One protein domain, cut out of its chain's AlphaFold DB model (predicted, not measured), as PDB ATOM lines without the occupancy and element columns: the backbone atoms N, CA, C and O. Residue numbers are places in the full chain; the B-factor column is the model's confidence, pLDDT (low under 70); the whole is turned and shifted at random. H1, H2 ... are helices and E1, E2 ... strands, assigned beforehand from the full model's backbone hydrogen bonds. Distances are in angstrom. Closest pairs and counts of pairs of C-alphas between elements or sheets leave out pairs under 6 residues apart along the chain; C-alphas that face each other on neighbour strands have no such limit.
ATOM      1  N   ASP A 347     -15.721 -17.168 -34.224       95.06
ATOM      2  CA  ASP A 347     -15.607 -18.488 -33.605       95.06
ATOM      3  C   ASP A 347     -16.531 -19.516 -34.252       95.06
ATOM      4  O   ASP A 347     -16.157 -20.676 -34.400       95.06
ATOM      5  N   ASP A 348     -17.754 -19.112 -34.603       95.62
ATOM      6  CA  ASP A 348     -18.723 -19.979 -35.264       95.62
ATOM      7  C   ASP A 348     -18.176 -20.429 -36.624       95.62
ATOM      8  O   ASP A 348     -18.178 -21.622 -36.927       95.62
ATOM      9  N   ILE A 349     -17.666 -19.483 -37.422       97.44
ATOM     10  CA  ILE A 349     -17.079 -19.758 -38.740       97.44
ATOM     11  C   ILE A 349     -15.860 -20.668 -38.595       97.44
ATOM     12  O   ILE A 349     -15.763 -21.676 -39.294       97.44
ATOM     13  N   ASP A 350     -14.951 -20.344 -37.673       97.50
ATOM     14  CA  ASP A 350     -13.723 -21.107 -37.465       97.50
ATOM     15  C   ASP A 350     -14.019 -22.548 -37.014       97.50
ATOM     16  O   ASP A 350     -13.512 -23.501 -37.612       97.50
ATOM     17  N   LYS A 351     -14.933 -22.733 -36.052       96.94
ATOM     18  CA  LYS A 351     -15.379 -24.060 -35.593       96.94
ATOM     19  C   LYS A 351     -16.012 -24.876 -36.718       96.94
ATOM     20  O   LYS A 351     -15.718 -26.063 -36.845       96.94
ATOM     21  N   LEU A 352     -16.871 -24.265 -37.535       97.31
ATOM     22  CA  LEU A 352     -17.552 -24.960 -38.630       97.31
ATOM     23  C   LEU A 352     -16.589 -25.367 -39.746       97.31
ATOM     24  O   LEU A 352     -16.617 -26.518 -40.180       97.31
ATOM     25  N   ALA A 353     -15.709 -24.462 -40.171       98.00
ATOM     26  CA  ALA A 353     -14.715 -24.743 -41.202       98.00
ATOM     27  C   ALA A 353     -13.732 -25.844 -40.771       98.00
ATOM     28  O   ALA A 353     -13.411 -26.726 -41.567       98.00
ATOM     29  N   ARG A 354     -13.302 -25.850 -39.500       97.69
ATOM     30  CA  ARG A 354     -12.430 -26.902 -38.944       97.69
ATOM     31  C   ARG A 354     -13.136 -28.245 -38.755       97.69
ATOM     32  O   ARG A 354     -12.481 -29.284 -38.806       97.69
ATOM     33  N   ALA A 355     -14.449 -28.239 -38.544       96.88
ATOM     34  CA  ALA A 355     -15.236 -29.464 -38.424       96.88
ATOM     35  C   ALA A 355     -15.541 -30.117 -39.785       96.88
ATOM     36  O   ALA A 355     -15.724 -31.332 -39.846       96.88
ATOM     37  N   ASN A 356     -15.588 -29.345 -40.874       97.12
ATOM     38  CA  ASN A 356     -15.877 -29.873 -42.206       97.12
ATOM     39  C   ASN A 356     -14.704 -30.716 -42.746       97.12
ATOM     40  O   ASN A 356     -13.555 -30.275 -42.774       97.12
ATOM     41  N   ALA A 357     -14.991 -31.947 -43.186       96.88
ATOM     42  CA  ALA A 357     -13.976 -32.938 -43.554       96.88
ATOM     43  C   ALA A 357     -13.090 -32.526 -44.746       96.88
ATOM     44  O   ALA A 357     -11.931 -32.953 -44.821       96.88
ATOM     45  N   VAL A 358     -13.629 -31.705 -45.648       96.81
ATOM     46  CA  VAL A 358     -12.969 -31.237 -46.868       96.81
ATOM     47  C   VAL A 358     -12.186 -29.961 -46.572       96.81
ATOM     48  O   VAL A 358     -10.966 -29.923 -46.743       96.81
ATOM     49  N   VAL A 359     -12.870 -28.939 -46.053       98.06
ATOM     50  CA  VAL A 359     -12.324 -27.592 -45.835       98.06
ATOM     51  C   VAL A 359     -11.200 -27.594 -44.795       98.06
ATOM     52  O   VAL A 359     -10.185 -26.925 -45.000       98.06
ATOM     53  N   LYS A 360     -11.300 -28.403 -43.728       97.81
ATOM     54  CA  LYS A 360     -10.316 -28.419 -42.628       97.81
ATOM     55  C   LYS A 360      -8.871 -28.677 -43.061       97.81
ATOM     56  O   LYS A 360      -7.949 -28.256 -42.371       97.81
ATOM     57  N   LYS A 361      -8.657 -29.366 -44.188       97.81
ATOM     58  CA  LYS A 361      -7.319 -29.695 -44.713       97.81
ATOM     59  C   LYS A 361      -6.576 -28.463 -45.236       97.81
ATOM     60  O   LYS A 361      -5.348 -28.451 -45.256       97.81
ATOM     61  N   TYR A 362      -7.324 -27.448 -45.658       98.12
ATOM     62  CA  TYR A 362      -6.811 -26.261 -46.339       98.12
ATOM     63  C   TYR A 362      -7.016 -24.977 -45.526       98.12
ATOM     64  O   TYR A 362      -6.396 -23.955 -45.816       98.12
ATOM     65  N   TYR A 363      -7.879 -25.018 -44.514       98.38
ATOM     66  CA  TYR A 363      -8.324 -23.846 -43.776       98.38
ATOM     67  C   TYR A 363      -7.290 -23.333 -42.764       98.38
ATOM     68  O   TYR A 363      -6.904 -24.039 -41.833       98.38
ATOM     69  N   LEU A 364      -6.871 -22.075 -42.923       98.12
ATOM     70  CA  LEU A 364      -5.906 -21.405 -42.046       98.12
ATOM     71  C   LEU A 364      -6.567 -20.696 -40.859       98.12
ATOM     72  O   LEU A 364      -5.897 -20.452 -39.859       98.12
ATOM     73  N   GLY A 365      -7.852 -20.350 -40.951       98.00
ATOM     74  CA  GLY A 365      -8.585 -19.681 -39.877       98.00
ATOM     75  C   GLY A 365      -9.514 -18.566 -40.351       98.00
ATOM     76  O   GLY A 365      -9.659 -18.321 -41.552       98.00
ATOM     77  N   CYS A 366     -10.140 -17.904 -39.382       98.06
ATOM     78  CA  CYS A 366     -10.982 -16.728 -39.574       98.06
ATOM     79  C   CYS A 366     -10.269 -15.496 -38.996       98.06
ATOM     80  O   CYS A 366      -9.984 -15.472 -37.800       98.06
ATOM     81  N   TYR A 367      -9.962 -14.497 -39.825       97.38
ATOM     82  CA  TYR A 367      -9.102 -13.367 -39.450       97.38
ATOM     83  C   TYR A 367      -9.834 -12.018 -39.542       97.38
ATOM     84  O   TYR A 367     -10.695 -11.872 -40.405       97.38
ATOM     85  N   PRO A 368      -9.515 -11.021 -38.699       96.25
ATOM     86  CA  PRO A 368      -9.955  -9.629 -38.862       96.25
ATOM     87  C   PRO A 368      -9.175  -8.884 -39.961       96.25
ATOM     88  O   PRO A 368      -8.110  -9.331 -40.353       96.25
ATOM     89  N   ALA A 369      -9.645  -7.740 -40.464       94.56
ATOM     90  CA  ALA A 369      -9.054  -7.033 -41.615       94.56
ATOM     91  C   ALA A 369      -7.562  -6.689 -41.453       94.56
ATOM     92  O   ALA A 369      -6.786  -6.792 -42.400       94.56
ATOM     93  N   ASN A 370      -7.157  -6.300 -40.247       94.00
ATOM     94  CA  ASN A 370      -5.787  -5.922 -39.901       94.00
ATOM     95  C   ASN A 370      -4.884  -7.114 -39.533       94.00
ATOM     96  O   ASN A 370      -3.706  -6.912 -39.243       94.00
ATOM     97  N   ASN A 371      -5.402  -8.344 -39.565       94.19
ATOM     98  CA  ASN A 371      -4.635  -9.557 -39.320       94.19
ATOM     99  C   ASN A 371      -4.857 -10.557 -40.461       94.19
ATOM    100  O   ASN A 371      -5.931 -10.662 -41.039       94.19
ATOM    101  N   TYR A 372      -3.831 -11.300 -40.828       92.88
ATOM    102  CA  TYR A 372      -3.911 -12.242 -41.937       92.88
ATOM    103  C   TYR A 372      -2.865 -13.336 -41.755       92.88
ATOM    104  O   TYR A 372      -1.861 -13.129 -41.060       92.88
ATOM    105  N   PRO A 373      -3.069 -14.518 -42.361       95.06
ATOM    106  CA  PRO A 373      -2.104 -15.597 -42.244       95.06
ATOM    107  C   PRO A 373      -0.749 -15.158 -42.814       95.06
ATOM    108  O   PRO A 373      -0.652 -14.739 -43.963       95.06
ATOM    109  N   LYS A 374       0.314 -15.261 -42.007       92.50
ATOM    110  CA  LYS A 374       1.691 -14.950 -42.441       92.50
ATOM    111  C   LYS A 374       2.356 -16.133 -43.151       92.50
ATOM    112  O   LYS A 374       3.142 -15.942 -44.070       92.50
ATOM    113  N   ASN A 375       2.006 -17.354 -42.746       92.00
ATOM    114  CA  ASN A 375       2.569 -18.599 -43.270       92.00
ATOM    115  C   ASN A 375       1.562 -19.270 -44.207       92.00
ATOM    116  O   ASN A 375       0.753 -20.099 -43.789       92.00
ATOM    117  N   ILE A 376       1.582 -18.864 -45.472       94.44
ATOM    118  CA  ILE A 376       0.590 -19.266 -46.468       94.44
ATOM    119  C   ILE A 376       1.146 -20.426 -47.293       94.44
ATOM    120  O   ILE A 376       2.196 -20.312 -47.922       94.44
ATOM    121  N   LYS A 377       0.426 -21.551 -47.293       94.69
ATOM    122  CA  LYS A 377       0.764 -22.736 -48.094       94.69
ATOM    123  C   LYS A 377       0.337 -22.543 -49.552       94.69
ATOM    124  O   LYS A 377      -0.411 -21.625 -49.883       94.69
ATOM    125  N   ASP A 378       0.774 -23.430 -50.442       94.31
ATOM    126  CA  ASP A 378       0.367 -23.346 -51.847       94.31
ATOM    127  C   ASP A 378      -1.117 -23.580 -52.068       94.31
ATOM    128  O   ASP A 378      -1.710 -22.897 -52.893       94.31
ATOM    129  N   ARG A 379      -1.733 -24.465 -51.288       97.06
ATOM    130  CA  ARG A 379      -3.167 -24.726 -51.356       97.06
ATOM    131  C   ARG A 379      -3.787 -24.507 -49.989       97.06
ATOM    132  O   ARG A 379      -3.612 -25.332 -49.090       97.06
ATOM    133  N   CYS A 380      -4.451 -23.374 -49.810       97.94
ATOM    134  CA  CYS A 380      -5.056 -23.009 -48.536       97.94
ATOM    135  C   CYS A 380      -6.202 -22.011 -48.699       97.94
ATOM    136  O   CYS A 380      -6.324 -21.338 -49.719       97.94
ATOM    137  N   CYS A 381      -7.032 -21.877 -47.671       98.31
ATOM    138  CA  CYS A 381      -8.085 -20.874 -47.619       98.31
ATOM    139  C   CYS A 381      -8.219 -20.255 -46.232       98.31
ATOM    140  O   CYS A 381      -7.772 -20.818 -45.235       98.31
ATOM    141  N   TRP A 382      -8.856 -19.096 -46.162       98.38
ATOM    142  CA  TRP A 382      -9.257 -18.476 -44.904       98.38
ATOM    143  C   TRP A 382     -10.498 -17.617 -45.117       98.38
ATOM    144  O   TRP A 382     -10.810 -17.199 -46.238       98.38
ATOM    145  N   VAL A 383     -11.217 -17.371 -44.028       98.31
ATOM    146  CA  VAL A 383     -12.274 -16.359 -43.985       98.31
ATOM    147  C   VAL A 383     -11.678 -15.087 -43.395       98.31
ATOM    148  O   VAL A 383     -10.833 -15.135 -42.502       98.31
ATOM    149  N   TRP A 384     -12.085 -13.945 -43.927       96.75
ATOM    150  CA  TRP A 384     -11.548 -12.645 -43.576       96.75
ATOM    151  C   TRP A 384     -12.699 -11.679 -43.285       96.75
ATOM    152  O   TRP A 384     -13.603 -11.502 -44.103       96.75
ATOM    153  N   ASN A 385     -12.702 -11.082 -42.096       96.94
ATOM    154  CA  ASN A 385     -13.571  -9.967 -41.764       96.94
ATOM    155  C   ASN A 385     -13.094  -8.708 -42.492       96.94
ATOM    156  O   ASN A 385     -11.901  -8.490 -42.686       96.94
ATOM    157  N   THR A 386     -14.047  -7.871 -42.865       95.06
ATOM    158  CA  THR A 386     -13.793  -6.574 -43.501       95.06
ATOM    159  C   THR A 386     -13.480  -5.456 -42.522       95.06
ATOM    160  O   THR A 386     -12.887  -4.463 -42.939       95.06
ATOM    161  N   ASP A 387     -13.762  -5.660 -41.236       94.12
ATOM    162  CA  ASP A 387     -13.343  -4.766 -40.167       94.12
ATOM    163  C   ASP A 387     -12.163  -5.334 -39.372       94.12
ATOM    164  O   ASP A 387     -11.902  -6.540 -39.360       94.12
ATOM    165  N   GLU A 388     -11.456  -4.431 -38.699       95.06
ATOM    166  CA  GLU A 388     -10.335  -4.712 -37.801       95.06
ATOM    167  C   GLU A 388     -10.777  -5.502 -36.553       95.06
ATOM    168  O   GLU A 388     -11.967  -5.664 -36.276       95.06
ATOM    169  N   ASP A 389      -9.814  -6.034 -35.808       95.12
ATOM    170  CA  ASP A 389     -10.034  -6.848 -34.606       95.12
ATOM    171  C   ASP A 389     -10.748  -6.102 -33.472       95.12
ATOM    172  O   ASP A 389     -11.502  -6.707 -32.711       95.12
ATOM    173  N   ASP A 390     -10.561  -4.786 -33.396       93.88
ATOM    174  CA  ASP A 390     -11.208  -3.896 -32.432       93.88
ATOM    175  C   ASP A 390     -12.639  -3.475 -32.835       93.88
ATOM    176  O   ASP A 390     -13.297  -2.698 -32.133       93.88
ATOM    177  N   LYS A 391     -13.138  -3.970 -33.976       92.62
ATOM    178  CA  LYS A 391     -14.458  -3.654 -34.537       92.62
ATOM    179  C   LYS A 391     -15.424  -4.841 -34.421       92.62
ATOM    180  O   LYS A 391     -15.000  -5.982 -34.252       92.62
ATOM    181  N   PRO A 392     -16.749  -4.614 -34.526       88.25
ATOM    182  CA  PRO A 392     -17.783  -5.642 -34.306       88.25
ATOM    183  C   PRO A 392     -17.839  -6.774 -35.363       88.25
ATOM    184  O   PRO A 392     -18.874  -7.421 -35.519       88.25
ATOM    185  N   GLY A 393     -16.762  -7.023 -36.108       87.56
ATOM    186  CA  GLY A 393     -16.696  -6.741 -37.532       87.56
ATOM    187  C   GLY A 393     -17.851  -7.201 -38.416       87.56
ATOM    188  O   GLY A 393     -18.353  -8.300 -38.237       87.56
ATOM    189  N   THR A 394     -18.221  -6.377 -39.399       91.06
ATOM    190  CA  THR A 394     -19.521  -6.221 -40.084       91.06
ATOM    191  C   THR A 394     -19.757  -7.113 -41.298       91.06
ATOM    192  O   THR A 394     -20.874  -7.606 -41.464       91.06
ATOM    193  N   HIS A 395     -18.734  -7.477 -42.068       96.12
ATOM    194  CA  HIS A 395     -18.896  -8.340 -43.249       96.12
ATOM    195  C   HIS A 395     -17.776  -9.374 -43.377       96.12
ATOM    196  O   HIS A 395     -16.643  -9.111 -42.981       96.12
ATOM    197  N   TRP A 396     -18.119 -10.551 -43.902       97.75
ATOM    198  CA  TRP A 396     -17.225 -11.697 -44.059       97.75
ATOM    199  C   TRP A 396     -17.027 -11.996 -45.543       97.75
ATOM    200  O   TRP A 396     -18.002 -12.115 -46.283       97.75
ATOM    201  N   VAL A 397     -15.772 -12.158 -45.947       97.62
ATOM    202  CA  VAL A 397     -15.363 -12.604 -47.284       97.62
ATOM    203  C   VAL A 397     -14.416 -13.788 -47.134       97.62
ATOM    204  O   VAL A 397     -13.882 -14.021 -46.050       97.62
ATOM    205  N   CYS A 398     -14.173 -14.550 -48.191       97.69
ATOM    206  CA  CYS A 398     -13.184 -15.620 -48.125       97.69
ATOM    207  C   CYS A 398     -12.204 -15.570 -49.282       97.69
ATOM    208  O   CYS A 398     -12.460 -15.017 -50.355       97.69
ATOM    209  N   VAL A 399     -11.029 -16.123 -49.011       97.56
ATOM    210  CA  VAL A 399      -9.922 -16.171 -49.949       97.56
ATOM    211  C   VAL A 399      -9.453 -17.605 -50.056       97.56
ATOM    212  O   VAL A 399      -9.271 -18.292 -49.049       97.56
ATOM    213  N   VAL A 400      -9.233 -18.041 -51.288       97.81
ATOM    214  CA  VAL A 400      -8.557 -19.291 -51.597       97.81
ATOM    215  C   VAL A 400      -7.275 -18.963 -52.339       97.81
ATOM    216  O   VAL A 400      -7.283 -18.168 -53.272       97.81
ATOM    217  N   LYS A 401      -6.174 -19.574 -51.919       97.00
ATOM    218  CA  LYS A 401      -4.940 -19.625 -52.689       97.00
ATOM    219  C   LYS A 401      -4.782 -21.037 -53.227       97.00
ATOM    220  O   LYS A 401      -4.788 -21.991 -52.446       97.00
ATOM    221  N   ASP A 402      -4.632 -21.144 -54.538       96.69
ATOM    222  CA  ASP A 402      -4.268 -22.374 -55.225       96.69
ATOM    223  C   ASP A 402      -3.030 -22.115 -56.087       96.69
ATOM    224  O   ASP A 402      -3.076 -21.476 -57.137       96.69
ATOM    225  N   ARG A 403      -1.880 -22.570 -55.592       95.31
ATOM    226  CA  ARG A 403      -0.551 -22.336 -56.162       95.31
ATOM    227  C   ARG A 403      -0.264 -20.841 -56.315       95.31
ATOM    228  O   ARG A 403      -0.075 -20.155 -55.311       95.31
ATOM    229  N   GLN A 404      -0.197 -20.354 -57.552       95.69
ATOM    230  CA  GLN A 404       0.074 -18.960 -57.887       95.69
ATOM    231  C   GLN A 404      -1.199 -18.137 -58.058       95.69
ATOM    232  O   GLN A 404      -1.086 -16.946 -58.317       95.69
ATOM    233  N   ASP A 405      -2.382 -18.725 -57.890       96.44
ATOM    234  CA  ASP A 405      -3.649 -18.036 -58.085       96.44
ATOM    235  C   ASP A 405      -4.339 -17.776 -56.746       96.44
ATOM    236  O   ASP A 405      -4.411 -18.634 -55.864       96.44
ATOM    237  N   ILE A 406      -4.861 -16.564 -56.597       96.31
ATOM    238  CA  ILE A 406      -5.730 -16.153 -55.502       96.31
ATOM    239  C   ILE A 406      -7.126 -15.942 -56.064       96.31
ATOM    240  O   ILE A 406      -7.330 -15.182 -57.013       96.31
ATOM    241  N   VAL A 407      -8.093 -16.585 -55.426       96.81
ATOM    242  CA  VAL A 407      -9.515 -16.444 -55.697       96.81
ATOM    243  C   VAL A 407     -10.153 -15.757 -54.502       96.81
ATOM    244  O   VAL A 407     -10.113 -16.257 -53.378       96.81
ATOM    245  N   PHE A 408     -10.738 -14.594 -54.747       97.06
ATOM    246  CA  PHE A 408     -11.491 -13.839 -53.756       97.06
ATOM    247  C   PHE A 408     -12.986 -14.015 -53.976       97.06
ATOM    248  O   PHE A 408     -13.474 -13.827 -55.095       97.06
ATOM    249  N   PHE A 409     -13.711 -14.308 -52.903       97.56
ATOM    250  CA  PHE A 409     -15.156 -14.439 -52.926       97.56
ATOM    251  C   PHE A 409     -15.808 -13.495 -51.918       97.56
ATOM    252  O   PHE A 409     -15.488 -13.493 -50.729       97.56
ATOM    253  N   ASP A 410     -16.773 -12.734 -52.421       97.56
ATOM    254  CA  ASP A 410     -17.702 -11.931 -51.642       97.56
ATOM    255  C   ASP A 410     -19.122 -12.223 -52.134       97.56
ATOM    256  O   ASP A 410     -19.432 -12.097 -53.320       97.56
ATOM    257  N   SER A 411     -20.002 -12.587 -51.209       97.38
ATOM    258  CA  SER A 411     -21.406 -12.896 -51.466       97.38
ATOM    259  C   SER A 411     -22.228 -11.690 -51.947       97.38
ATOM    260  O   SER A 411     -23.271 -11.873 -52.582       97.38
ATOM    261  N   PHE A 412     -21.749 -10.460 -51.722       96.94
ATOM    262  CA  PHE A 412     -22.299  -9.231 -52.315       96.94
ATOM    263  C   PHE A 412     -21.697  -8.879 -53.682       96.94
ATOM    264  O   PHE A 412     -22.048  -7.844 -54.263       96.94
ATOM    265  N   GLY A 413     -20.790  -9.710 -54.198       96.06
ATOM    266  CA  GLY A 413     -20.121  -9.499 -55.476       96.06
ATOM    267  C   GLY A 413     -19.196  -8.281 -55.487       96.06
ATOM    268  O   GLY A 413     -18.986  -7.695 -56.549       96.06
ATOM    269  N   LYS A 414     -18.677  -7.828 -54.333       95.88
ATOM    270  CA  LYS A 414     -17.695  -6.737 -54.315       95.88
ATOM    271  C   LYS A 414     -16.297  -7.275 -54.569       95.88
ATOM    272  O   LYS A 414     -15.962  -8.425 -54.308       95.88
ATOM    273  N   THR A 415     -15.458  -6.393 -55.087       94.50
ATOM    274  CA  THR A 415     -14.024  -6.646 -55.223       94.50
ATOM    275  C   THR A 415     -13.298  -6.125 -53.978       94.50
ATOM    276  O   THR A 415     -13.812  -5.216 -53.323       94.50
ATOM    277  N   PRO A 416     -12.074  -6.583 -53.670       92.50
ATOM    278  CA  PRO A 416     -11.313  -6.107 -52.515       92.50
ATOM    279  C   PRO A 416     -11.095  -4.596 -52.510       92.50
ATOM    280  O   PRO A 416     -10.995  -3.979 -51.456       92.50
ATOM    281  N   ARG A 417     -11.077  -3.969 -53.695       90.94
ATOM    282  CA  ARG A 417     -10.975  -2.513 -53.839       90.94
ATOM    283  C   ARG A 417     -12.116  -1.772 -53.131       90.94
ATOM    284  O   ARG A 417     -11.912  -0.629 -52.731       90.94
ATOM    285  N   PHE A 418     -13.284  -2.399 -52.981       92.19
ATOM    286  CA  PHE A 418     -14.437  -1.829 -52.285       92.19
ATOM    287  C   PHE A 418     -14.172  -1.620 -50.786       92.19
ATOM    288  O   PHE A 418     -14.599  -0.614 -50.234       92.19
ATOM    289  N   PHE A 419     -13.402  -2.509 -50.153       89.56
ATOM    290  CA  PHE A 419     -13.114  -2.481 -48.712       89.56
ATOM    291  C   PHE A 419     -11.891  -1.619 -48.345       89.56
ATOM    292  O   PHE A 419     -11.408  -1.647 -47.217       89.56
ATOM    293  N   GLY A 420     -11.375  -0.833 -49.294       84.44
ATOM    294  CA  GLY A 420     -10.227   0.045 -49.085       84.44
ATOM    295  C   GLY A 420      -8.871  -0.626 -49.331       84.44
ATOM    296  O   GLY A 420      -8.740  -1.840 -49.463       84.44
ATOM    297  N   ARG A 421      -7.825   0.201 -49.457       75.62
ATOM    298  CA  ARG A 421      -6.488  -0.269 -49.868       75.62
ATOM    299  C   ARG A 421      -5.650  -0.847 -48.731       75.62
ATOM    300  O   ARG A 421      -4.826  -1.709 -49.012       75.62
ATOM    301  N   LYS A 422      -5.856  -0.357 -47.502       76.88
ATOM    302  CA  LYS A 422      -4.891  -0.455 -46.392       76.88
ATOM    303  C   LYS A 422      -4.480  -1.892 -46.051       76.88
ATOM    304  O   LYS A 422      -3.336  -2.104 -45.682       76.88
ATOM    305  N   TYR A 423      -5.384  -2.858 -46.200       83.56
ATOM    306  CA  TYR A 423      -5.113  -4.250 -45.823       83.56
ATOM    307  C   TYR A 423      -5.113  -5.197 -47.023       83.56
ATOM    308  O   TYR A 423      -4.182  -5.971 -47.217       83.56
ATOM    309  N   TRP A 424      -6.118  -5.087 -47.888       86.69
ATOM    310  CA  TRP A 424      -6.378  -6.068 -48.941       86.69
ATOM    311  C   TRP A 424      -5.346  -6.077 -50.063       86.69
ATOM    312  O   TRP A 424      -4.813  -7.122 -50.433       86.69
ATOM    313  N   LEU A 425      -5.094  -4.905 -50.651       84.62
ATOM    314  CA  LEU A 425      -4.258  -4.813 -51.846       84.62
ATOM    315  C   LEU A 425      -2.791  -5.041 -51.514       84.62
ATOM    316  O   LEU A 425      -2.091  -5.687 -52.288       84.62
ATOM    317  N   ASP A 426      -2.335  -4.518 -50.381       87.75
ATOM    318  CA  ASP A 426      -0.943  -4.661 -49.967       87.75
ATOM    319  C   ASP A 426      -0.648  -6.107 -49.568       87.75
ATOM    320  O   ASP A 426       0.371  -6.658 -49.988       87.75
ATOM    321  N   TYR A 427      -1.602  -6.773 -48.911       90.00
ATOM    322  CA  TYR A 427      -1.529  -8.206 -48.677       90.00
ATOM    323  C   TYR A 427      -1.468  -9.001 -49.988       90.00
ATOM    324  O   TYR A 427      -0.495  -9.720 -50.200       90.00
ATOM    325  N   PHE A 428      -2.417  -8.843 -50.921       89.88
ATOM    326  CA  PHE A 428      -2.389  -9.617 -52.174       89.88
ATOM    327  C   PHE A 428      -1.140  -9.354 -53.022       89.88
ATOM    328  O   PHE A 428      -0.596 -10.285 -53.614       89.88
ATOM    329  N   ARG A 429      -0.623  -8.118 -53.029       89.19
ATOM    330  CA  ARG A 429       0.664  -7.795 -53.665       89.19
ATOM    331  C   ARG A 429       1.831  -8.520 -53.005       89.19
ATOM    332  O   ARG A 429       2.714  -8.999 -53.715       89.19
ATOM    333  N   SER A 430       1.838  -8.612 -51.675       91.19
ATOM    334  CA  SER A 430       2.907  -9.286 -50.932       91.19
ATOM    335  C   SER A 430       3.012 -10.778 -51.267       91.19
ATOM    336  O   SER A 430       4.107 -11.332 -51.227       91.19
ATOM    337  N   LEU A 431       1.906 -11.403 -51.690       91.50
ATOM    338  CA  LEU A 431       1.867 -12.821 -52.053       91.50
ATOM    339  C   LEU A 431       2.476 -13.133 -53.420       91.50
ATOM    340  O   LEU A 431       2.778 -14.292 -53.684       91.50
ATOM    341  N   ARG A 432       2.681 -12.121 -54.281       92.50
ATOM    342  CA  ARG A 432       3.191 -12.294 -55.657       92.50
ATOM    343  C   ARG A 432       2.404 -13.345 -56.460       92.50
ATOM    344  O   ARG A 432       2.978 -14.083 -57.256       92.50
ATOM    345  N   CYS A 433       1.095 -13.408 -56.234       91.44
ATOM    346  CA  CYS A 433       0.174 -14.310 -56.918       91.44
ATOM    347  C   CYS A 433      -0.659 -13.560 -57.962       91.44
ATOM    348  O   CYS A 433      -0.919 -12.360 -57.825       91.44
ATOM    349  N   ASN A 434      -1.139 -14.289 -58.964       93.50
ATOM    350  CA  ASN A 434      -2.242 -13.851 -59.803       93.50
ATOM    351  C   ASN A 434      -3.492 -13.708 -58.941       93.50
ATOM    352  O   ASN A 434      -3.717 -14.468 -57.998       93.50
ATOM    353  N   TYR A 435      -4.321 -12.732 -59.275       92.31
ATOM    354  CA  TYR A 435      -5.491 -12.398 -58.488       92.31
ATOM    355  C   TYR A 435      -6.743 -12.428 -59.359       92.31
ATOM    356  O   TYR A 435      -6.790 -11.801 -60.417       92.31
ATOM    357  N   SER A 436      -7.772 -13.121 -58.878       93.62
ATOM    358  CA  SER A 436      -9.080 -13.207 -59.513       93.62
ATOM    359  C   SER A 436     -10.200 -12.987 -58.496       93.62
ATOM    360  O   SER A 436     -10.109 -13.355 -57.322       93.62
ATOM    361  N   VAL A 437     -11.276 -12.359 -58.961       93.12
ATOM    362  CA  VAL A 437     -12.541 -12.261 -58.229       93.12
ATOM    363  C   VAL A 437     -13.417 -13.385 -58.755       93.12
ATOM    364  O   VAL A 437     -13.679 -13.413 -59.956       93.12
ATOM    365  N   TYR A 438     -13.878 -14.285 -57.885       91.19
ATOM    366  CA  TYR A 438     -14.723 -15.407 -58.305       91.19
ATOM    367  C   TYR A 438     -16.003 -14.918 -58.995       91.19
ATOM    368  O   TYR A 438     -16.449 -15.494 -59.981       91.19
ATOM    369  N   MET A 439     -16.591 -13.830 -58.491       89.56
ATOM    370  CA  MET A 439     -17.869 -13.315 -58.969       89.56
ATOM    371  C   MET A 439     -18.062 -11.840 -58.606       89.56
ATOM    372  O   MET A 439     -17.698 -11.404 -57.518       89.56
ATOM    373  N   GLN A 440     -18.679 -11.081 -59.514       91.00
ATOM    374  CA  GLN A 440     -18.931  -9.637 -59.357       91.00
ATOM    375  C   GLN A 440     -20.423  -9.284 -59.234       91.00
ATOM    376  O   GLN A 440     -20.797  -8.112 -59.262       91.00
ATOM    377  N   LEU A 441     -21.291 -10.292 -59.125       93.19
ATOM    378  CA  LEU A 441     -22.735 -10.127 -58.982       93.19
ATOM    379  C   LEU A 441     -23.183 -10.624 -57.601       93.19
ATOM    380  O   LEU A 441     -22.671 -11.644 -57.133       93.19
ATOM    381  N   PRO A 442     -24.110  -9.918 -56.932       96.12
ATOM    382  CA  PRO A 442     -24.576 -10.313 -55.612       96.12
ATOM    383  C   PRO A 442     -25.365 -11.625 -55.684       96.12
ATOM    384  O   PRO A 442     -26.183 -11.827 -56.581       96.12
ATOM    385  N   ARG A 443     -25.134 -12.499 -54.702       96.12
ATOM    386  CA  ARG A 443     -25.950 -13.701 -54.433       96.12
ATOM    387  C   ARG A 443     -26.675 -13.611 -53.105       96.12
ATOM    388  O   ARG A 443     -27.733 -14.210 -52.950       96.12
ATOM    389  N   GLN A 444     -26.117 -12.838 -52.182       95.94
ATOM    390  CA  GLN A 444     -26.721 -12.535 -50.900       95.94
ATOM    391  C   GLN A 444     -27.555 -11.262 -50.987       95.94
ATOM    392  O   GLN A 444     -27.152 -10.265 -51.592       95.94
ATOM    393  N   SER A 445     -28.693 -11.270 -50.303       95.00
ATOM    394  CA  SER A 445     -29.483 -10.064 -50.088       95.00
ATOM    395  C   SER A 445     -28.741  -9.081 -49.169       95.00
ATOM    396  O   SER A 445     -28.260  -9.472 -48.109       95.00
ATOM    397  N   TYR A 446     -28.680  -7.788 -49.514       93.25
ATOM    398  CA  TYR A 446     -27.965  -6.758 -48.726       93.25
ATOM    399  C   TYR A 446     -28.456  -6.599 -47.282       93.25
ATOM    400  O   TYR A 446     -27.754  -6.060 -46.433       93.25
ATOM    401  N   ILE A 447     -29.675  -7.050 -47.014       92.00
ATOM    402  CA  ILE A 447     -30.283  -7.044 -45.687       92.00
ATOM    403  C   ILE A 447     -30.019  -8.330 -44.891       92.00
ATOM    404  O   ILE A 447     -30.313  -8.393 -43.696       92.00
ATOM    405  N   SER A 448     -29.502  -9.372 -45.544       92.69
ATOM    406  CA  SER A 448     -29.204 -10.648 -44.908       92.69
ATOM    407  C   SER A 448     -27.896 -10.578 -44.123       92.69
ATOM    408  O   SER A 448     -26.941  -9.919 -44.531       92.69
ATOM    409  N   LYS A 449     -27.823 -11.320 -43.013       93.69
ATOM    410  CA  LYS A 449     -26.638 -11.426 -42.144       93.69
ATOM    411  C   LYS A 449     -25.863 -12.737 -42.344       93.69
ATOM    412  O   LYS A 449     -25.139 -13.165 -41.447       93.69
ATOM    413  N   THR A 450     -26.032 -13.394 -43.491       95.38
ATOM    414  CA  THR A 450     -25.541 -14.755 -43.782       95.38
ATOM    415  C   THR A 450     -24.194 -14.806 -44.514       95.38
ATOM    416  O   THR A 450     -23.771 -15.890 -44.906       95.38
ATOM    417  N   CYS A 451     -23.470 -13.691 -44.675       97.25
ATOM    418  CA  CYS A 451     -22.197 -13.652 -45.422       97.25
ATOM    419  C   CYS A 451     -21.158 -14.683 -44.945       97.25
ATOM    420  O   CYS A 451     -20.464 -15.288 -45.760       97.25
ATOM    421  N   GLY A 452     -21.105 -14.976 -43.641       97.12
ATOM    422  CA  GLY A 452     -20.253 -16.047 -43.109       97.12
ATOM    423  C   GLY A 452     -20.661 -17.449 -43.586       97.12
ATOM    424  O   GLY A 452     -19.801 -18.274 -43.878       97.12
ATOM    425  N   ALA A 453     -21.964 -17.719 -43.719       96.75
ATOM    426  CA  ALA A 453     -22.472 -18.997 -44.222       96.75
ATOM    427  C   ALA A 453     -22.198 -19.150 -45.726       96.75
ATOM    428  O   ALA A 453     -21.782 -20.218 -46.169       96.75
ATOM    429  N   TRP A 454     -22.329 -18.061 -46.490       97.62
ATOM    430  CA  TRP A 454     -21.901 -18.012 -47.889       97.62
ATOM    431  C   TRP A 454     -20.415 -18.334 -48.056       97.62
ATOM    432  O   TRP A 454     -20.063 -19.121 -48.931       97.62
ATOM    433  N   CYS A 455     -19.551 -17.779 -47.198       98.25
ATOM    434  CA  CYS A 455     -18.122 -18.091 -47.212       98.25
ATOM    435  C   CYS A 455     -17.870 -19.591 -47.008       98.25
ATOM    436  O   CYS A 455     -17.110 -20.193 -47.760       98.25
ATOM    437  N   LEU A 456     -18.525 -20.202 -46.016       98.12
ATOM    438  CA  LEU A 456     -18.403 -21.636 -45.735       98.12
ATOM    439  C   LEU A 456     -18.885 -22.500 -46.910       98.12
ATOM    440  O   LEU A 456     -18.205 -23.458 -47.285       98.12
ATOM    441  N   LEU A 457     -20.027 -22.159 -47.513       97.50
ATOM    442  CA  LEU A 457     -20.548 -22.890 -48.666       97.50
ATOM    443  C   LEU A 457     -19.599 -22.794 -49.866       97.50
ATOM    444  O   LEU A 457     -19.278 -23.815 -50.470       97.50
ATOM    445  N   PHE A 458     -19.105 -21.588 -50.166       97.81
ATOM    446  CA  PHE A 458     -18.136 -21.365 -51.238       97.81
ATOM    447  C   PHE A 458     -16.867 -22.197 -51.033       97.81
ATOM    448  O   PHE A 458     -16.440 -22.884 -51.955       97.81
ATOM    449  N   LEU A 459     -16.285 -22.183 -49.828       98.12
ATOM    450  CA  LEU A 459     -15.071 -22.950 -49.544       98.12
ATOM    451  C   LEU A 459     -15.289 -24.458 -49.725       98.12
ATOM    452  O   LEU A 459     -14.438 -25.123 -50.310       98.12
ATOM    453  N   ASN A 460     -16.421 -24.994 -49.261       97.31
ATOM    454  CA  ASN A 460     -16.757 -26.409 -49.453       97.31
ATOM    455  C   ASN A 460     -16.885 -26.751 -50.945       97.31
ATOM    456  O   ASN A 460     -16.238 -27.679 -51.419       97.31
ATOM    457  N   SER A 461     -17.639 -25.935 -51.689       96.38
ATOM    458  CA  SER A 461     -17.825 -26.069 -53.140       96.38
ATOM    459  C   SER A 461     -16.496 -26.050 -53.893       96.38
ATOM    460  O   SER A 461     -16.214 -26.945 -54.685       96.38
ATOM    461  N   PHE A 462     -15.641 -25.069 -53.585       96.75
ATOM    462  CA  PHE A 462     -14.351 -24.879 -54.242       96.75
ATOM    463  C   PHE A 462     -13.459 -26.118 -54.110       96.75
ATOM    464  O   PHE A 462     -12.842 -26.546 -55.080       96.75
ATOM    465  N   TYR A 463     -13.386 -26.718 -52.918       96.81
ATOM    466  CA  TYR A 463     -12.511 -27.872 -52.687       96.81
ATOM    467  C   TYR A 463     -13.108 -29.217 -53.101       96.81
ATOM    468  O   TYR A 463     -12.336 -30.150 -53.333       96.81
ATOM    469  N   ASN A 464     -14.430 -29.310 -53.239       95.94
ATOM    470  CA  ASN A 464     -15.080 -30.460 -53.865       95.94
ATOM    471  C   ASN A 464     -15.056 -30.398 -55.401       95.94
ATOM    472  O   ASN A 464     -15.302 -31.412 -56.045       95.94
ATOM    473  N   ASN A 465     -14.664 -29.257 -55.987       94.19
ATOM    474  CA  ASN A 465     -14.837 -28.949 -57.411       94.19
ATOM    475  C   ASN A 465     -16.311 -28.993 -57.844       94.19
ATOM    476  O   ASN A 465     -16.622 -29.403 -58.961       94.19
ATOM    477  N   ASP A 466     -17.200 -28.560 -56.953       93.06
ATOM    478  CA  ASP A 466     -18.615 -28.396 -57.251       93.06
ATOM    479  C   ASP A 466     -18.880 -26.939 -57.646       93.06
ATOM    480  O   ASP A 466     -18.309 -26.016 -57.058       93.06
ATOM    481  N   ASP A 467     -19.811 -26.710 -58.572       87.69
ATOM    482  CA  ASP A 467     -20.262 -25.369 -58.973       87.69
ATOM    483  C   ASP A 467     -21.529 -24.955 -58.194       87.69
ATOM    484  O   ASP A 467     -22.472 -24.368 -58.731       87.69
ATOM    485  N   ILE A 468     -21.587 -25.262 -56.888       88.31
ATOM    486  CA  ILE A 468     -22.794 -25.044 -56.074       88.31
ATOM    487  C   ILE A 468     -23.176 -23.570 -55.955       88.31
ATOM    488  O   ILE A 468     -24.293 -23.257 -55.575       88.31
ATOM    489  N   ILE A 469     -22.265 -22.647 -56.247       89.00
ATOM    490  CA  ILE A 469     -22.553 -21.212 -56.209       89.00
ATOM    491  C   ILE A 469     -23.313 -20.753 -57.462       89.00
ATOM    492  O   ILE A 469     -24.074 -19.785 -57.405       89.00
ATOM    493  N   ASP A 470     -23.191 -21.476 -58.572       88.69
ATOM    494  CA  ASP A 470     -23.792 -21.083 -59.850       88.69
ATOM    495  C   ASP A 470     -25.289 -21.403 -59.923       88.69
ATOM    496  O   ASP A 470     -26.015 -20.820 -60.728       88.69
ATOM    497  N   ILE A 471     -25.786 -22.257 -59.024       89.38
ATOM    498  CA  ILE A 471     -27.214 -22.596 -58.914       89.38
ATOM    499  C   ILE A 471     -28.045 -21.498 -58.235       89.38
ATOM    500  O   ILE A 471     -29.267 -21.645 -58.116       89.38
ATOM    501  N   PHE A 472     -27.398 -20.474 -57.680       91.25
ATOM    502  CA  PHE A 472     -28.073 -19.335 -57.068       91.25
ATOM    503  C   PHE A 472     -28.403 -18.298 -58.135       91.25
ATOM    504  O   PHE A 472     -27.723 -18.189 -59.154       91.25
ATOM    505  N   SER A 473     -29.444 -17.502 -57.908       90.94
ATOM    506  CA  SER A 473     -29.801 -16.415 -58.818       90.94
ATOM    507  C   SER A 473     -28.911 -15.187 -58.625       90.94
ATOM    508  O   SER A 473     -28.330 -14.994 -57.559       90.94
ATOM    509  N   VAL A 474     -28.744 -14.376 -59.672       92.44
ATOM    510  CA  VAL A 474     -28.157 -13.020 -59.596       92.44
ATOM    511  C   VAL A 474     -29.235 -11.937 -59.553       92.44
ATOM    512  O   VAL A 474     -28.915 -10.759 -59.396       92.44
ATOM    513  N   LYS A 475     -30.506 -12.292 -59.782       92.56
ATOM    514  CA  LYS A 475     -31.574 -11.304 -59.895       92.56
ATOM    515  C   LYS A 475     -31.930 -10.771 -58.516       92.56
ATOM    516  O   LYS A 475     -32.061 -11.529 -57.559       92.56
ATOM    517  N   GLN A 476     -32.096  -9.454 -58.432       89.44
ATOM    518  CA  GLN A 476     -32.265  -8.746 -57.165       89.44
ATOM    519  C   GLN A 476     -33.505  -9.208 -56.376       89.44
ATOM    520  O   GLN A 476     -33.462  -9.272 -55.150       89.44
ATOM    521  N   ASP A 477     -34.592  -9.526 -57.074       91.50
ATOM    522  CA  ASP A 477     -35.858 -10.033 -56.537       91.50
ATOM    523  C   ASP A 477     -35.787 -11.502 -56.091       91.50
ATOM    524  O   ASP A 477     -36.565 -11.928 -55.241       91.50
ATOM    525  N   GLU A 478     -34.806 -12.256 -56.588       94.38
ATOM    526  CA  GLU A 478     -34.587 -13.668 -56.255       94.38
ATOM    527  C   GLU A 478     -33.528 -13.858 -55.143       94.38
ATOM    528  O   GLU A 478     -33.332 -14.969 -54.651       94.38
ATOM    529  N   LEU A 479     -32.867 -12.788 -54.672       93.38
ATOM    530  CA  LEU A 479     -31.825 -12.888 -53.635       93.38
ATOM    531  C   LEU A 479     -32.349 -13.401 -52.289       93.38
ATOM    532  O   LEU A 479     -31.603 -14.035 -51.554       93.38
ATOM    533  N   LEU A 480     -33.614 -13.148 -51.945       91.44
ATOM    534  CA  LEU A 480     -34.211 -13.712 -50.727       91.44
ATOM    535  C   LEU A 480     -34.438 -15.222 -50.840       91.44
ATOM    536  O   LEU A 480     -34.332 -15.929 -49.841       91.44
ATOM    537  N   GLU A 481     -34.714 -15.722 -52.043       93.50
ATOM    538  CA  GLU A 481     -34.848 -17.158 -52.282       93.50
ATOM    539  C   GLU A 481     -33.484 -17.854 -52.186       93.50
ATOM    540  O   GLU A 481     -33.374 -18.935 -51.608       93.50
ATOM    541  N   ASN A 482     -32.416 -17.176 -52.625       95.62
ATOM    542  CA  ASN A 482     -31.053 -17.648 -52.392       95.62
ATOM    543  C   ASN A 482     -30.752 -17.846 -50.899       95.62
ATOM    544  O   ASN A 482     -30.057 -18.794 -50.560       95.62
ATOM    545  N   GLU A 483     -31.271 -17.001 -50.000       93.44
ATOM    546  CA  GLU A 483     -31.050 -17.157 -48.552       93.44
ATOM    547  C   GLU A 483     -31.682 -18.436 -47.992       93.44
ATOM    548  O   GLU A 483     -31.105 -19.062 -47.104       93.44
ATOM    549  N   LYS A 484     -32.850 -18.844 -48.505       91.81
ATOM    550  CA  LYS A 484     -33.499 -20.101 -48.098       91.81
ATOM    551  C   LYS A 484     -32.704 -21.299 -48.600       91.81
ATOM    552  O   LYS A 484     -32.309 -22.155 -47.813       91.81
ATOM    553  N   LYS A 485     -32.365 -21.290 -49.891       94.62
ATOM    554  CA  LYS A 485     -31.546 -22.332 -50.520       94.62
ATOM    555  C   LYS A 485     -30.164 -22.451 -49.872       94.62
ATOM    556  O   LYS A 485     -29.654 -23.551 -49.684       94.62
ATOM    557  N   LEU A 486     -29.563 -21.323 -49.487       94.94
ATOM    558  CA  LEU A 486     -28.308 -21.292 -48.742       94.94
ATOM    559  C   LEU A 486     -28.445 -22.051 -47.426       94.94
ATOM    560  O   LEU A 486     -27.571 -22.848 -47.108       94.94
ATOM    561  N   GLN A 487     -29.510 -21.805 -46.660       90.25
ATOM    562  CA  GLN A 487     -29.715 -22.471 -45.373       90.25
ATOM    563  C   GLN A 487     -29.804 -23.986 -45.542       90.25
ATOM    564  O   GLN A 487     -29.080 -24.703 -44.857       90.25
ATOM    565  N   GLU A 488     -30.614 -24.465 -46.487       90.50
ATOM    566  CA  GLU A 488     -30.747 -25.897 -46.790       90.50
ATOM    567  C   GLU A 488     -29.385 -26.541 -47.092       90.50
ATOM    568  O   GLU A 488     -29.001 -27.544 -46.484       90.50
ATOM    569  N   LEU A 489     -28.616 -25.925 -47.993       94.00
ATOM    570  CA  LEU A 489     -27.310 -26.436 -48.405       94.00
ATOM    571  C   LEU A 489     -26.297 -26.380 -47.269       94.00
ATOM    572  O   LEU A 489     -25.582 -27.344 -47.023       94.00
ATOM    573  N   VAL A 490     -26.241 -25.272 -46.539       92.75
ATOM    574  CA  VAL A 490     -25.287 -25.114 -45.447       92.75
ATOM    575  C   VAL A 490     -25.595 -26.085 -44.309       92.75
ATOM    576  O   VAL A 490     -24.656 -26.633 -43.744       92.75
ATOM    577  N   TYR A 491     -26.860 -26.370 -43.991       90.94
ATOM    578  CA  TYR A 491     -27.181 -27.388 -42.987       90.94
ATOM    579  C   TYR A 491     -26.768 -28.794 -43.420       90.94
ATOM    580  O   TYR A 491     -26.270 -29.556 -42.591       90.94
ATOM    581  N   ARG A 492     -26.916 -29.112 -44.710       92.62
ATOM    582  CA  ARG A 492     -26.455 -30.381 -45.277       92.62
ATOM    583  C   ARG A 492     -24.932 -30.522 -45.194       92.62
ATOM    584  O   ARG A 492     -24.439 -31.544 -44.730       92.62
ATOM    585  N   GLU A 493     -24.192 -29.492 -45.604       93.44
ATOM    586  CA  GLU A 493     -22.720 -29.516 -45.651       93.44
ATOM    587  C   GLU A 493     -22.057 -29.263 -44.280       93.44
ATOM    588  O   GLU A 493     -20.897 -29.617 -44.053       93.44
ATOM    589  N   TYR A 494     -22.788 -28.644 -43.345       93.38
ATOM    590  CA  TYR A 494     -22.325 -28.295 -42.001       93.38
ATOM    591  C   TYR A 494     -23.370 -28.646 -40.925       93.38
ATOM    592  O   TYR A 494     -23.918 -27.746 -40.277       93.38
ATOM    593  N   PRO A 495     -23.592 -29.939 -40.617       90.94
ATOM    594  CA  PRO A 495     -24.602 -30.366 -39.639       90.94
ATOM    595  C   PRO A 495     -24.417 -29.741 -38.245       90.94
ATOM    596  O   PRO A 495     -25.374 -29.427 -37.539       90.94
ATOM    597  N   ASN A 496     -23.170 -29.459 -37.852       90.31
ATOM    598  CA  ASN A 496     -22.860 -28.803 -36.577       90.31
ATOM    599  C   ASN A 496     -23.384 -27.360 -36.472       90.31
ATOM    600  O   ASN A 496     -23.472 -26.822 -35.363       90.31
ATOM    601  N   MET A 497     -23.776 -26.735 -37.587       89.12
ATOM    602  CA  MET A 497     -24.404 -25.415 -37.577       89.12
ATOM    603  C   MET A 497     -25.720 -25.427 -36.794       89.12
ATOM    604  O   MET A 497     -26.016 -24.466 -36.086       89.12
ATOM    605  N   ILE A 498     -26.449 -26.547 -36.808       86.88
ATOM    606  CA  ILE A 498     -27.676 -26.732 -36.023       86.88
ATOM    607  C   ILE A 498     -27.393 -26.545 -34.528       86.88
ATOM    608  O   ILE A 498     -28.159 -25.900 -33.815       86.88
ATOM    609  N   ASN A 499     -26.264 -27.062 -34.039       88.19
ATOM    610  CA  ASN A 499     -25.885 -26.954 -32.629       88.19
ATOM    611  C   ASN A 499     -25.469 -25.527 -32.252       88.19
ATOM    612  O   ASN A 499     -25.706 -25.084 -31.128       88.19
ATOM    613  N   ILE A 500     -24.860 -24.778 -33.175       87.00
ATOM    614  CA  ILE A 500     -24.620 -23.339 -32.989       87.00
ATOM    615  C   ILE A 500     -25.958 -22.607 -32.892       87.00
ATOM    616  O   ILE A 500     -26.157 -21.822 -31.965       87.00
ATOM    617  N   TYR A 501     -26.892 -22.933 -33.783       82.44
ATOM    618  CA  TYR A 501     -28.208 -22.316 -33.819       82.44
ATOM    619  C   TYR A 501     -28.988 -22.555 -32.524       82.44
ATOM    620  O   TYR A 501     -29.345 -21.606 -31.830       82.44
ATOM    621  N   LYS A 502     -29.134 -23.823 -32.117       83.62
ATOM    622  CA  LYS A 502     -29.800 -24.220 -30.866       83.62
ATOM    623  C   LYS A 502     -29.226 -23.498 -29.645       83.62
ATOM    624  O   LYS A 502     -29.991 -23.036 -28.802       83.62
ATOM    625  N   ARG A 503     -27.897 -23.349 -29.563       84.75
ATOM    626  CA  ARG A 503     -27.229 -22.623 -28.466       84.75
ATOM    627  C   ARG A 503     -27.512 -21.121 -28.477       84.75
ATOM    628  O   ARG A 503     -27.611 -20.527 -27.407       84.75
ATOM    629  N   LYS A 504     -27.623 -20.494 -29.652       82.62
ATOM    630  CA  LYS A 504     -28.027 -19.083 -29.753       82.62
ATOM    631  C   LYS A 504     -29.499 -18.906 -29.369       82.62
ATOM    632  O   LYS A 504     -29.818 -17.958 -28.658       82.62
ATOM    633  N   CYS A 505     -30.360 -19.858 -29.735       77.50
ATOM    634  CA  CYS A 505     -31.774 -19.850 -29.353       77.50
ATOM    635  C   CYS A 505     -31.975 -19.983 -27.839       77.50
ATOM    636  O   CYS A 505     -32.740 -19.224 -27.247       77.50
ATOM    637  N   SER A 506     -31.283 -20.935 -27.199       78.50
ATOM    638  CA  SER A 506     -31.469 -21.234 -25.773       78.50
ATOM    639  C   SER A 506     -31.012 -20.106 -24.846       78.50
ATOM    640  O   SER A 506     -31.507 -19.995 -23.730       78.50
ATOM    641  N   LYS A 507     -30.124 -19.222 -25.315       76.50
ATOM    642  CA  LYS A 507     -29.648 -18.048 -24.566       76.50
ATOM    643  C   LYS A 507     -30.617 -16.852 -24.574       76.50
ATOM    644  O   LYS A 507     -30.239 -15.766 -24.143       76.50
ATOM    645  N   GLY A 508     -31.865 -17.035 -25.013       57.53
ATOM    646  CA  GLY A 508     -32.958 -16.121 -24.667       57.53
ATOM    647  C   GLY A 508     -33.061 -14.840 -25.498       57.53
ATOM    648  O   GLY A 508     -33.503 -13.816 -24.984       57.53
ATOM    649  N   LYS A 509     -32.705 -14.868 -26.790       50.00
ATOM    650  CA  LYS A 509     -32.949 -13.741 -27.708       50.00
ATOM    651  C   LYS A 509     -33.643 -14.177 -29.003       50.00
ATOM    652  O   LYS A 509     -33.000 -14.480 -29.999       50.00
ATOM    653  N   GLY A 510     -34.977 -14.109 -28.995       49.72
ATOM    654  CA  GLY A 510     -35.773 -13.775 -30.181       49.72
ATOM    655  C   GLY A 510     -36.521 -14.910 -30.895       49.72
ATOM    656  O   GLY A 510     -35.971 -15.960 -31.215       49.72
ATOM    657  N   GLN A 511     -37.772 -14.599 -31.256       52.31
ATOM    658  CA  GLN A 511     -38.692 -15.336 -32.141       52.31
ATOM    659  C   GLN A 511     -38.036 -15.866 -33.434       52.31
ATOM    660  O   GLN A 511     -38.435 -16.908 -33.947       52.31
ATOM    661  N   ILE A 512     -37.007 -15.168 -33.935       53.53
ATOM    662  CA  ILE A 512     -36.242 -15.514 -35.144       53.53
ATOM    663  C   ILE A 512     -35.655 -16.926 -35.024       53.53
ATOM    664  O   ILE A 512     -35.676 -17.685 -35.985       53.53
ATOM    665  N   CYS A 513     -35.231 -17.319 -33.824       55.41
ATOM    666  CA  CYS A 513     -34.653 -18.633 -33.580       55.41
ATOM    667  C   CYS A 513     -35.657 -19.787 -33.683       55.41
ATOM    668  O   CYS A 513     -35.290 -20.921 -33.976       55.41
ATOM    669  N   LYS A 514     -36.947 -19.507 -33.496       60.22
ATOM    670  CA  LYS A 514     -37.989 -20.520 -33.638       60.22
ATOM    671  C   LYS A 514     -38.281 -20.795 -35.115       60.22
ATOM    672  O   LYS A 514     -38.226 -21.944 -35.523       60.22
ATOM    673  N   THR A 515     -38.440 -19.750 -35.929       58.75
ATOM    674  CA  THR A 515     -38.761 -19.875 -37.364       58.75
ATOM    675  C   THR A 515     -37.705 -20.645 -38.158       58.75
ATOM    676  O   THR A 515     -38.048 -21.482 -38.981       58.75
ATOM    677  N   TYR A 516     -36.417 -20.406 -37.907       61.97
ATOM    678  CA  TYR A 516     -35.347 -21.139 -38.599       61.97
ATOM    679  C   TYR A 516     -35.215 -22.582 -38.104       61.97
ATOM    680  O   TYR A 516     -34.888 -23.465 -38.893       61.97
ATOM    681  N   LEU A 517     -35.442 -22.832 -36.809       63.81
ATOM    682  CA  LEU A 517     -35.394 -24.186 -36.261       63.81
ATOM    683  C   LEU A 517     -36.598 -25.015 -36.733       63.81
ATOM    684  O   LEU A 517     -36.430 -26.188 -37.043       63.81
ATOM    685  N   GLU A 518     -37.780 -24.404 -36.835       66.88
ATOM    686  CA  GLU A 518     -38.994 -25.015 -37.390       66.88
ATOM    687  C   GLU A 518     -38.851 -25.287 -38.890       66.88
ATOM    688  O   GLU A 518     -39.150 -26.394 -39.329       66.88
ATOM    689  N   ALA A 519     -38.330 -24.327 -39.665       57.22
ATOM    690  CA  ALA A 519     -38.001 -24.551 -41.072       57.22
ATOM    691  C   ALA A 519     -37.010 -25.711 -41.215       57.22
ATOM    692  O   ALA A 519     -37.214 -26.597 -42.026       57.22
ATOM    693  N   PHE A 520     -35.984 -25.778 -40.366       59.25
ATOM    694  CA  PHE A 520     -35.050 -26.899 -40.367       59.25
ATOM    695  C   PHE A 520     -35.719 -28.247 -40.028       59.25
ATOM    696  O   PHE A 520     -35.472 -29.241 -40.704       59.25
ATOM    697  N   GLN A 521     -36.583 -28.295 -39.008       65.31
ATOM    698  CA  GLN A 521     -37.297 -29.515 -38.605       65.31
ATOM    699  C   GLN A 521     -38.268 -30.038 -39.666       65.31
ATOM    700  O   GLN A 521     -38.571 -31.222 -39.650       65.31
ATOM    701  N   GLN A 522     -38.767 -29.184 -40.560       63.31
ATOM    702  CA  GLN A 522     -39.624 -29.607 -41.671       63.31
ATOM    703  C   GLN A 522     -38.851 -30.262 -42.825       63.31
ATOM    704  O   GLN A 522     -39.470 -30.911 -43.664       63.31
ATOM    705  N   TYR A 523     -37.532 -30.067 -42.893       52.09
ATOM    706  CA  TYR A 523     -36.688 -30.555 -43.990       52.09
ATOM    707  C   TYR A 523     -35.908 -31.832 -43.661       52.09
ATOM    708  O   TYR A 523     -35.424 -32.493 -44.580       52.09
TER     709      TYR A 523
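What this domain is: This is residues 347 to 523 of the 524 residues of the protein "ADP-dependent glucokinase" of Paramuricea clavata (UniProt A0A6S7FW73). A twisted sheet of five strands has two helices, H1 and H4, side by side over one face and running along its strands. H5 packs on H4 beyond the sheet, and the helical hairpin of H6 and H7 makes the far end of the longest axis, while the short helices H2 and H3 lie in the crossover from E4 to E5. The printed part has 177 residues, with seven named helices and five named strands in the order H1 E1 E2 E3 E4 H2 H3 E5 H4 H5 H6 H7. The sheet is mixed, in the order E1 E2 E3 E4 E5, and the class is mixed, helices and strands. The whole is compact, with a radius of gyration of the C-alphas of 16.1 A and spans of 48 by 33 by 30 A.

Where its parts are: H1 holds residues 347 to 355 and is 12.0 A long; C-alpha 347 stands at (-15.607, -18.488, -33.605). E1 is residues 363 to 367, E2 is residues 379 to 385 with 20.4 A, E3 is residues 396 to 402 with 20.2 A, and E4 is residues 405 to 409 with 13.1 A. H2, residues 416 to 419, and H3, residues 424 to 430, come before E5, residues 434 to 437. H4, residues 451 to 464, begins with C-alpha 451 at (-22.197, -13.652, -45.422) and is 20.1 A long. H5, residues 479 to 493, is 20.6 A long; H6, residues 497 to 506, is 14.4 A; H7, residues 512 to 523, is 17.5 A and ends with C-alpha 523 at (-36.688, -30.555, -43.990).

How they stand to each other: The sheet is twisted, its C-alphas up to 4.5 A off the best plane, and E1 and E5 are its edge strands. E1 and E2 are parallel, with N 364 and O 381 2.8 A apart. E2, E3 and E4 form a meander, each strand the antiparallel neighbour of the one before, and E2 and E3 as well as E3 and E4 are hairpins; N 384 and O 397 are 2.8 A apart, and so are N 402 and O 405. E4, H2, H3 and E5 form a strand-helix-strand unit, two parallel neighbour strands with helices between, and its crossover is right-handed; N 406 and O 434 are 2.8 A apart. H1 and H4 lie on the same face, making two layers, helices on one face of a sheet, each at a height over the sheet of 9.0 A. H4 lies over E2 and E3, and the closest C-alphas of H4 and E3 are those of Gly 452 and Trp 396, 5.4 A. H1 lies over E1 and, only just, over E2, with 3 of its C-alphas falling there. H1 touches H4, residues 452 to 456 alone, at a shallow tilt of 15 degrees, the same way; the closest C-alphas are those of Ile 349 and Gly 452, 6.6 A. H4 touches H5 at a steep tilt of 56 degrees, closest at C-alphas Leu 457 and Val 490, 6.1 A. H5 and H6 only just touch, with 3 pairs of C-alphas within 8 A, and only at the corner, closest at C-alphas Tyr 491 and Met 497, 6.4 A. H6 and H7 touch as a helical hairpin, closest at C-alphas Cys 505 and Cys 513, 5.3 A. H3 only grazes the sheet with residues 424 to 429, and touches H2 only at the corner, closest at C-alphas Trp 424 and Pro 416, 6.1 A. Every O i to N i+4 pair is within hydrogen-bond range in H1, H3, H4 and H6, against 10 of 11 in H5 and 7 of 8 in H7; H2 is too short for such a pair.

The domain as a whole: The two C-alphas farthest apart are those of Arg 432 and Gln 522, 48.3 A. The printed part has no cut. The links E1 to E2, E5 to H4 and H4 to H5 are long. Residues 506 to 512, of which 506 belongs to H6 and 512 to H7, stand free. The mean pLDDT of the printed part is 90.1, and residues 508 to 523 are under 70.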